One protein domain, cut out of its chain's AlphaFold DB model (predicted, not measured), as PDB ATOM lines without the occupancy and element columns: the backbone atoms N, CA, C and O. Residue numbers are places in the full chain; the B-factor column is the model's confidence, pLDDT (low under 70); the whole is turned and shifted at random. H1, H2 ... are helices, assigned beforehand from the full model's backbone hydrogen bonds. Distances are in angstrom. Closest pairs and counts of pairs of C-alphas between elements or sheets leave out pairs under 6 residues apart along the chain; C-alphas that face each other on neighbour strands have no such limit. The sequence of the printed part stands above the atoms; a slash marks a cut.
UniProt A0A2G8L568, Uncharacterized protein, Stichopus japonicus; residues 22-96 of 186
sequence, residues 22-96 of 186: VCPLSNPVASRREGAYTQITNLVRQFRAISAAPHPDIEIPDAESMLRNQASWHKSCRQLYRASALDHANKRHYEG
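Overview. This is residues 22 to 96 of the 186 residues of an uncharacterized protein of Stichopus japonicus (UniProt A0A2G8L568). The longest helix, H2, lies in the middle of an elongated model; H5 runs beside part of it and on past one end, H1 lies toward the other end, and residues 50 to 62 fold back to short H3. The printed part has 75 residues with five named helices, H1 to H5 in chain order, and no named strand: all helix. It is compact, with radius of gyration of the C-alphas 13.0 A, and spans 40 by 24 by 18 A.

Arrangement. H1, residues 30 to 33, and H2, residues 36 to 49, meet only through their tight link. H3, residues 63 to 68, touches residues 37 to 41 of H2 alone, the closest C-alphas being Tyr 37 and Ala 63, 5.0 A; the two form a helical hairpin, opposite ways at 38 degrees, only just a steep tilt. H4, residues 75 to 80, is only just apart from H2, closest C-alphas 8.2 A. H5, residues 83 to 94, touches residues 43 to 47 of H2 alone, closest C-alphas Phe 47 and Leu 86, 6.6 A, the same way at a shallow tilt of 11 degrees. Every O i to N i+4 pair in H2, H3, H4 and H5 is within hydrogen-bond range; H1 is too short for one.

Along the chain. H1 begins at C-alpha 30 (155.617, 185.514, 191.881). H2 is 20.2 A long and H5 16.4 A, ending at C-alpha 94 (188.435, 191.151, 204.627).

Size, cuts and confidence. The C-alphas farthest apart, Pro 28 and Gly 96, are 41.1 A apart. The printed part has no cut, the link H2 to H3 is long, and no printed residue is under 70 in pLDDT.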
ATOM      1  N   VAL A  22     155.456 192.909 206.987       90.06
ATOM      2  CA  VAL A  22     155.267 192.511 205.596       90.06
ATOM      3  C   VAL A  22     155.539 191.019 205.465       90.06
ATOM      4  O   VAL A  22     156.645 190.552 205.749       90.06
ATOM      5  N   CYS A  23     154.537 190.280 204.995       89.19
ATOM      6  CA  CYS A  23     154.696 188.889 204.592       89.19
ATOM      7  C   CYS A  23     155.234 188.840 203.152       89.19
ATOM      8  O   CYS A  23     154.626 189.422 202.255       89.19
ATOM      9  N   PRO A  24     156.349 188.153 202.862       85.94
ATOM     10  CA  PRO A  24     156.847 188.045 201.490       85.94
ATOM     11  C   PRO A  24     155.858 187.355 200.547       85.94
ATOM     12  O   PRO A  24     155.847 187.668 199.361       85.94
ATOM     13  N   LEU A  25     155.014 186.452 201.060       86.88
ATOM     14  CA  LEU A  25     154.031 185.711 200.265       86.88
ATOM     15  C   LEU A  25     152.867 186.584 199.781       86.88
ATOM     16  O   LEU A  25     152.222 186.224 198.802       86.88
ATOM     17  N   SER A  26     152.611 187.735 200.413       85.19
ATOM     18  CA  SER A  26     151.577 188.671 199.953       85.19
ATOM     19  C   SER A  26     152.036 189.536 198.774       85.19
ATOM     20  O   SER A  26     151.250 190.314 198.235       85.19
ATOM     21  N   ASN A  27     153.295 189.411 198.333       81.25
ATOM     22  CA  ASN A  27     153.801 190.170 197.196       81.25
ATOM     23  C   ASN A  27     153.072 189.759 195.901       81.25
ATOM     24  O   ASN A  27     153.005 188.565 195.608       81.25
ATOM     25  N   PRO A  28     152.568 190.695 195.080       79.06
ATOM     26  CA  PRO A  28     151.892 190.346 193.828       79.06
ATOM     27  C   PRO A  28     152.822 189.663 192.809       79.06
ATOM     28  O   PRO A  28     152.355 188.931 191.941       79.06
ATOM     29  N   VAL A  29     154.140 189.859 192.921       81.88
ATOM     30  CA  VAL A  29     155.133 189.341 191.973       81.88
ATOM     31  C   VAL A  29     155.610 187.946 192.390       81.88
ATOM     32  O   VAL A  29     156.333 187.808 193.377       81.88
ATOM     33  N   ALA A  30     155.273 186.916 191.603       77.25
ATOM     34  CA  ALA A  30     155.617 185.514 191.881       77.25
ATOM     35  C   ALA A  30     157.121 185.283 192.103       77.25
ATOM     36  O   ALA A  30     157.504 184.711 193.122       77.25
ATOM     37  N   SER A  31     157.973 185.855 191.246       75.88
ATOM     38  CA  SER A  31     159.436 185.746 191.361       75.88
ATOM     39  C   SER A  31     160.018 186.365 192.638       75.88
ATOM     40  O   SER A  31     161.145 186.057 193.010       75.88
ATOM     41  N   ARG A  32     159.275 187.247 193.322       73.19
ATOM     42  CA  ARG A  32     159.668 187.812 194.624       73.19
ATOM     43  C   ARG A  32     159.138 187.010 195.809       73.19
ATOM     44  O   ARG A  32     159.651 187.182 196.912       73.19
ATOM     45  N   ARG A  33     158.108 186.184 195.603       80.94
ATOM     46  CA  ARG A  33     157.555 185.272 196.617       80.94
ATOM     47  C   ARG A  33     158.367 183.987 196.685       80.94
ATOM     48  O   ARG A  33     158.727 183.533 197.771       80.94
ATOM     49  N   GLU A  34     158.652 183.416 195.520       79.62
ATOM     50  CA  GLU A  34     159.393 182.169 195.381       79.62
ATOM     51  C   GLU A  34     160.813 182.335 195.925       79.62
ATOM     52  O   GLU A  34     161.566 183.220 195.526       79.62
ATOM     53  N   GLY A  35     161.163 181.514 196.915       83.62
ATOM     54  CA  GLY A  35     162.486 181.546 197.533       83.62
ATOM     55  C   GLY A  35     162.762 182.745 198.448       83.62
ATOM     56  O   GLY A  35     163.892 182.908 198.901       83.62
ATOM     57  N   ALA A  36     161.769 183.569 198.800       87.81
ATOM     58  CA  ALA A  36     161.994 184.692 199.718       87.81
ATOM     59  C   ALA A  36     162.550 184.232 201.082       87.81
ATOM     60  O   ALA A  36     163.490 184.829 201.617       87.81
ATOM     61  N   TYR A  37     162.002 183.136 201.622       91.00
ATOM     62  CA  TYR A  37     162.453 182.550 202.887       91.00
ATOM     63  C   TYR A  37     163.815 181.857 202.775       91.00
ATOM     64  O   TYR A  37     164.631 181.953 203.692       91.00
ATOM     65  N   THR A  38     164.115 181.195 201.657       91.00
ATOM     66  CA  THR A  38     165.434 180.578 201.451       91.00
ATOM     67  C   THR A  38     166.509 181.649 201.288       91.00
ATOM     68  O   THR A  38     167.556 181.573 201.930       91.00
ATOM     69  N   GLN A  39     166.220 182.713 200.531       91.00
ATOM     70  CA  GLN A  39     167.119 183.847 200.345       91.00
ATOM     71  C   GLN A  39     167.470 184.515 201.678       91.00
ATOM     72  O   GLN A  39     168.649 184.727 201.963       91.00
ATOM     73  N   ILE A  40     166.475 184.836 202.513       91.31
ATOM     74  CA  ILE A  40     166.744 185.492 203.799       91.31
ATOM     75  C   ILE A  40     167.512 184.572 204.753       91.31
ATOM     76  O   ILE A  40     168.446 185.029 205.410       91.31
ATOM     77  N   THR A  41     167.197 183.273 204.772       91.81
ATOM     78  CA  THR A  41     167.917 182.281 205.589       91.81
ATOM     79  C   THR A  41     169.389 182.209 205.183       91.81
ATOM     80  O   THR A  41     170.275 182.236 206.039       91.81
ATOM     81  N   ASN A  42     169.666 182.191 203.877       92.50
ATOM     82  CA  ASN A  42     171.026 182.170 203.343       92.50
ATOM     83  C   ASN A  42     171.796 183.453 203.670       92.50
ATOM     84  O   ASN A  42     172.949 183.375 204.088       92.50
ATOM     85  N   LEU A  43     171.163 184.622 203.534       92.12
ATOM     86  CA  LEU A  43     171.790 185.895 203.891       92.12
ATOM     87  C   LEU A  43     172.128 185.940 205.381       92.12
ATOM     88  O   LEU A  43     173.254 186.275 205.733       92.12
ATOM     89  N   VAL A  44     171.201 185.553 206.262       91.38
ATOM     90  CA  VAL A  44     171.452 185.525 207.711       91.38
ATOM     91  C   VAL A  44     172.636 184.616 208.045       91.38
ATOM     92  O   VAL A  44     173.497 185.016 208.828       91.38
ATOM     93  N   ARG A  45     172.713 183.425 207.438       91.00
ATOM     94  CA  ARG A  45     173.848 182.504 207.621       91.00
ATOM     95  C   ARG A  45     175.172 183.148 207.209       91.00
ATOM     96  O   ARG A  45     176.126 183.096 207.978       91.00
ATOM     97  N   GLN A  46     175.211 183.807 206.052       91.75
ATOM     98  CA  GLN A  46     176.415 184.486 205.567       91.75
ATOM     99  C   GLN A  46     176.823 185.653 206.476       91.75
ATOM    100  O   GLN A  46     177.984 185.754 206.856       91.75
ATOM    101  N   PHE A  47     175.872 186.478 206.920       91.69
ATOM    102  CA  PHE A  47     176.142 187.558 207.875       91.69
ATOM    103  C   PHE A  47     176.675 187.051 209.222       91.69
ATOM    104  O   PHE A  47     177.512 187.711 209.838       91.69
ATOM    105  N   ARG A  48     176.199 185.893 209.698       90.31
ATOM    106  CA  ARG A  48     176.717 185.268 210.923       90.31
ATOM    107  C   ARG A  48     178.130 184.727 210.746       90.31
ATOM    108  O   ARG A  48     178.924 184.876 211.664       90.31
ATOM    109  N   ALA A  49     178.450 184.156 209.584       89.81
ATOM    110  CA  ALA A  49     179.789 183.637 209.300       89.81
ATOM    111  C   ALA A  49     180.878 184.719 209.424       89.81
ATOM    112  O   ALA A  49     181.982 184.428 209.863       89.81
ATOM    113  N   ILE A  50     180.542 185.975 209.110       88.88
ATOM    114  CA  ILE A  50     181.441 187.135 209.237       88.88
ATOM    115  C   ILE A  50     181.226 187.947 210.524       88.88
ATOM    116  O   ILE A  50     181.681 189.085 210.617       88.88
ATOM    117  N   SER A  51     180.480 187.414 211.502       86.19
ATOM    118  CA  SER A  51     180.139 188.101 212.763       86.19
ATOM    119  C   SER A  51     179.546 189.513 212.585       86.19
ATOM    120  O   SER A  51     179.687 190.374 213.449       86.19
ATOM    121  N   ALA A  52     178.853 189.762 211.467       85.94
ATOM    122  CA  ALA A  52     178.279 191.064 211.112       85.94
ATOM    123  C   ALA A  52     176.742 191.036 211.063       85.94
ATOM    124  O   ALA A  52     176.114 191.876 210.414       85.94
ATOM    125  N   ALA A  53     176.119 190.051 211.714       87.38
ATOM    126  CA  ALA A  53     174.671 189.913 211.757       87.38
ATOM    127  C   ALA A  53     174.022 191.101 212.494       87.38
ATOM    128  O   ALA A  53     174.336 191.328 213.661       87.38
ATOM    129  N   PRO A  54     173.071 191.821 211.865       84.38
ATOM    130  CA  PRO A  54     172.356 192.925 212.510       84.38
ATOM    131  C   PRO A  54     171.617 192.540 213.800       84.38
ATOM    132  O   PRO A  54     171.460 193.373 214.689       84.38
ATOM    133  N   HIS A  55     171.167 191.287 213.898       86.50
ATOM    134  CA  HIS A  55     170.536 190.712 215.086       86.50
ATOM    135  C   HIS A  55     171.244 189.382 215.400       86.50
ATOM    136  O   HIS A  55     170.837 188.340 214.876       86.50
ATOM    137  N   PRO A  56     172.351 189.401 216.165       82.06
ATOM    138  CA  PRO A  56     173.141 188.198 216.433       82.06
ATOM    139  C   PRO A  56     172.405 187.220 217.358       82.06
ATOM    140  O   PRO A  56     172.478 186.013 217.143       82.06
ATOM    141  N   ASP A  57     171.618 187.740 218.302       83.75
ATOM    142  CA  ASP A  57     170.930 186.949 219.333       83.75
ATOM    143  C   ASP A  57     169.661 186.244 218.828       83.75
ATOM    144  O   ASP A  57     169.066 185.420 219.522       83.75
ATOM    145  N   ILE A  58     169.204 186.583 217.621       84.25
ATOM    146  CA  ILE A  58     167.979 186.028 217.051       84.25
ATOM    147  C   ILE A  58     168.332 184.838 216.182       84.25
ATOM    148  O   ILE A  58     168.868 185.005 215.088       84.25
ATOM    149  N   GLU A  59     167.961 183.637 216.617       85.19
ATOM    150  CA  GLU A  59     167.949 182.458 215.754       85.19
ATOM    151  C   GLU A  59     166.903 182.642 214.646       85.19
ATOM    152  O   GLU A  59     165.849 183.224 214.886       85.19
ATOM    153  N   ILE A  60     167.152 182.159 213.429       85.94
ATOM    154  CA  ILE A  60     166.177 182.231 212.328       85.94
ATOM    155  C   ILE A  60     165.734 180.797 212.037       85.94
ATOM    156  O   ILE A  60     166.609 179.928 212.026       85.94
ATOM    157  N   PRO A  61     164.424 180.527 211.858       87.19
ATOM    158  CA  PRO A  61     163.949 179.180 211.582       87.19
ATOM    159  C   PRO A  61     164.408 178.720 210.196       87.19
ATOM    160  O   PRO A  61     164.955 179.486 209.404       87.19
ATOM    161  N   ASP A  62     164.146 177.463 209.886       89.44
ATOM    162  CA  ASP A  62     164.218 176.946 208.530       89.44
ATOM    163  C   ASP A  62     163.143 177.576 207.621       89.44
ATOM    164  O   ASP A  62     162.113 178.100 208.067       89.44
ATOM    165  N   ALA A  63     163.407 177.549 206.314       88.81
ATOM    166  CA  ALA A  63     162.534 178.164 205.322       88.81
ATOM    167  C   ALA A  63     161.146 177.504 205.261       88.81
ATOM    168  O   ALA A  63     160.165 178.202 205.010       88.81
ATOM    169  N   GLU A  64     161.045 176.199 205.530       88.50
ATOM    170  CA  GLU A  64     159.774 175.467 205.517       88.50
ATOM    171  C   GLU A  64     158.884 175.873 206.693       88.50
ATOM    172  O   GLU A  64     157.701 176.165 206.506       88.50
ATOM    173  N   SER A  65     159.454 175.988 207.896       88.94
ATOM    174  CA  SER A  65     158.741 176.518 209.061       88.94
ATOM    175  C   SER A  65     158.271 177.956 208.841       88.94
ATOM    176  O   SER A  65     157.148 178.295 209.220       88.94
ATOM    177  N   MET A  66     159.086 178.805 208.205       90.56
ATOM    178  CA  MET A  66     158.685 180.176 207.859       90.56
ATOM    179  C   MET A  66     157.565 180.217 206.817       90.56
ATOM    180  O   MET A  66     156.653 181.035 206.941       90.56
ATOM    181  N   LEU A  67     157.600 179.317 205.833       89.56
ATOM    182  CA  LEU A  67     156.554 179.182 204.822       89.56
ATOM    183  C   LEU A  67     155.227 178.752 205.454       89.56
ATOM    184  O   LEU A  67     154.210 179.411 205.248       89.56
ATOM    185  N   ARG A  68     155.255 177.698 206.278       88.81
ATOM    186  CA  ARG A  68     154.072 177.135 206.948       88.81
ATOM    187  C   ARG A  68     153.374 178.148 207.854       88.81
ATOM    188  O   ARG A  68     152.151 178.183 207.900       88.81
ATOM    189  N   ASN A  69     154.151 178.969 208.558       88.06
ATOM    190  CA  ASN A  69     153.634 179.957 209.506       88.06
ATOM    191  C   ASN A  69     153.472 181.361 208.904       88.06
ATOM    192  O   ASN A  69     153.202 182.300 209.648       88.06
ATOM    193  N   GLN A  70     153.665 181.521 207.587       88.81
ATOM    194  CA  GLN A  70     153.577 182.807 206.882       88.81
ATOM    195  C   GLN A  70     154.358 183.928 207.591       88.81
ATOM    196  O   GLN A  70     153.848 185.018 207.861       88.81
ATOM    197  N   ALA A  71     155.609 183.627 207.941       91.25
ATOM    198  CA  ALA A  71     156.431 184.503 208.759       91.25
ATOM    199  C   ALA A  71     156.596 185.890 208.122       91.25
ATOM    200  O   ALA A  71     156.953 186.033 206.955       91.25
ATOM    201  N   SER A  72     156.386 186.927 208.926       92.81
ATOM    202  CA  SER A  72     156.471 188.310 208.466       92.81
ATOM    203  C   SER A  72     157.679 189.030 209.061       92.81
ATOM    204  O   SER A  72     158.261 188.612 210.067       92.81
ATOM    205  N   TRP A  73     158.085 190.129 208.433       92.50
ATOM    206  CA  TRP A  73     159.184 190.965 208.913       92.50
ATOM    207  C   TRP A  73     158.926 192.443 208.659       92.50
ATOM    208  O   TRP A  73     158.204 192.814 207.737       92.50
ATOM    209  N   HIS A  74     159.577 193.303 209.438       92.69
ATOM    210  CA  HIS A  74     159.588 194.730 209.141       92.69
ATOM    211  C   HIS A  74     160.377 195.007 207.859       92.69
ATOM    212  O   HIS A  74     161.402 194.366 207.575       92.69
ATOM    213  N   LYS A  75     159.945 196.023 207.110       89.38
ATOM    214  CA  LYS A  75     160.661 196.494 205.918       89.38
ATOM    215  C   LYS A  75     162.075 196.963 206.273       89.38
ATOM    216  O   LYS A  75     163.013 196.627 205.550       89.38
ATOM    217  N   SER A  76     162.240 197.668 207.395       89.75
ATOM    218  CA  SER A  76     163.549 198.099 207.903       89.75
ATOM    219  C   SER A  76     164.466 196.910 208.209       89.75
ATOM    220  O   SER A  76     165.593 196.855 207.717       89.75
ATOM    221  N   CYS A  77     163.973 195.895 208.925       90.12
ATOM    222  CA  CYS A  77     164.740 194.687 209.231       90.12
ATOM    223  C   CYS A  77     165.195 193.966 207.955       90.12
ATOM    224  O   CYS A  77     166.359 193.582 207.840       90.12
ATOM    225  N   ARG A  78     164.311 193.827 206.957       90.75
ATOM    226  CA  ARG A  78     164.647 193.196 205.671       90.75
ATOM    227  C   ARG A  78     165.680 193.989 204.863       90.75
ATOM    228  O   ARG A  78     166.424 193.388 204.086       90.75
ATOM    229  N   GLN A  79     165.757 195.310 205.027       89.25
ATOM    230  CA  GLN A  79     166.781 196.136 204.373       89.25
ATOM    231  C   GLN A  79     168.185 195.909 204.938       89.25
ATOM    232  O   GLN A  79     169.157 196.076 204.202       89.25
ATOM    233  N   LEU A  80     168.298 195.504 206.207       87.94
ATOM    234  CA  LEU A  80     169.587 195.180 206.822       87.94
ATOM    235  C   LEU A  80     170.188 193.898 206.224       87.94
ATOM    236  O   LEU A  80     171.397 193.813 206.039       87.94
ATOM    237  N   TYR A  81     169.340 192.943 205.836       89.44
ATOM    238  CA  TYR A  81     169.738 191.697 205.177       89.44
ATOM    239  C   TYR A  81     169.507 191.771 203.661       89.44
ATOM    240  O   TYR A  81     168.621 191.119 203.107       89.44
ATOM    241  N   ARG A  82     170.300 192.591 202.968       90.75
ATOM    242  CA  ARG A  82     170.323 192.669 201.494       90.75
ATOM    243  C   ARG A  82     171.692 192.257 200.956       90.75
ATOM    244  O   ARG A  82     172.688 192.475 201.635       90.75
ATOM    245  N   ALA A  83     171.738 191.735 199.729       88.75
ATOM    246  CA  ALA A  83     172.981 191.284 199.091       88.75
ATOM    247  C   ALA A  83     174.070 192.371 199.099       88.75
ATOM    248  O   ALA A  83     175.153 192.143 199.614       88.75
ATOM    249  N   SER A  84     173.736 193.604 198.706       88.94
ATOM    250  CA  SER A  84     174.702 194.710 198.746       88.94
ATOM    251  C   SER A  84     175.208 195.045 200.154       88.94
ATOM    252  O   SER A  84     176.355 195.444 200.320       88.94
ATOM    253  N   ALA A  85     174.382 194.882 201.193       88.06
ATOM    254  CA  ALA A  85     174.829 195.073 202.573       88.06
ATOM    255  C   ALA A  85     175.791 193.961 203.002       88.06
ATOM    256  O   ALA A  85     176.724 194.237 203.753       88.06
ATOM    257  N   LEU A  86     175.584 192.741 202.505       90.56
ATOM    258  CA  LEU A  86     176.492 191.628 202.733       90.56
ATOM    259  C   LEU A  86     177.826 191.850 202.015       90.56
ATOM    260  O   LEU A  86     178.861 191.698 202.648       90.56
ATOM    261  N   ASP A  87     177.820 192.294 200.757       90.19
ATOM    262  CA  ASP A  87     179.049 192.608 200.012       90.19
ATOM    263  C   ASP A  87     179.886 193.668 200.735       90.19
ATOM    264  O   ASP A  87     181.097 193.523 200.910       90.19
ATOM    265  N   HIS A  88     179.231 194.719 201.237       86.44
ATOM    266  CA  HIS A  88     179.895 195.726 202.059       86.44
ATOM    267  C   HIS A  88     180.443 195.152 203.370       86.44
ATOM    268  O   HIS A  88     181.541 195.529 203.778       86.44
ATOM    269  N   ALA A  89     179.698 194.272 204.043       86.69
ATOM    270  CA  ALA A  89     180.150 193.641 205.278       86.69
ATOM    271  C   ALA A  89     181.347 192.705 205.033       86.69
ATOM    272  O   ALA A  89     182.334 192.794 205.757       86.69
ATOM    273  N   ASN A  90     181.308 191.905 203.964       89.31
ATOM    274  CA  ASN A  90     182.405 191.049 203.515       89.31
ATOM    275  C   ASN A  90     183.665 191.860 203.211       89.31
ATOM    276  O   ASN A  90     184.740 191.527 203.704       89.31
ATOM    277  N   LYS A  91     183.534 192.958 202.455       88.38
ATOM    278  CA  LYS A  91     184.661 193.845 202.148       88.38
ATOM    279  C   LYS A  91     185.330 194.361 203.425       88.38
ATOM    280  O   LYS A  91     186.543 194.278 203.555       88.38
ATOM    281  N   ARG A  92     184.539 194.828 204.397       81.75
ATOM    282  CA  ARG A  92     185.067 195.310 205.685       81.75
ATOM    283  C   ARG A  92     185.725 194.204 206.501       81.75
ATOM    284  O   ARG A  92     186.762 194.457 207.094       81.75
ATOM    285  N   HIS A  93     185.126 193.013 206.529       85.44
ATOM    286  CA  HIS A  93     185.683 191.853 207.222       85.44
ATOM    287  C   HIS A  93     187.050 191.469 206.639       85.44
ATOM    288  O   HIS A  93     187.999 191.271 207.388       85.44
ATOM    289  N   TYR A  94     187.169 191.429 205.309       84.75
ATOM    290  CA  TYR A  94     188.435 191.151 204.627       84.75
ATOM    291  C   TYR A  94     189.487 192.246 204.866       84.75
ATOM    292  O   TYR A  94     190.650 191.947 205.110       84.75
ATOM    293  N   GLU A  95     189.077 193.515 204.851       87.31
ATOM    294  CA  GLU A  95     189.953 194.669 205.105       87.31
ATOM    295  C   GLU A  95     190.260 194.891 206.603       87.31
ATOM    296  O   GLU A  95     190.951 195.849 206.947       87.31
ATOM    297  N   GLY A  96     189.733 194.058 207.513       80.19
ATOM    298  CA  GLY A  96     189.906 194.216 208.964       80.19
ATOM    299  C   GLY A  96     189.312 195.515 209.526       80.19
ATOM    300  O   GLY A  96     189.697 195.976 210.600       80.19
TER     301      GLY A  96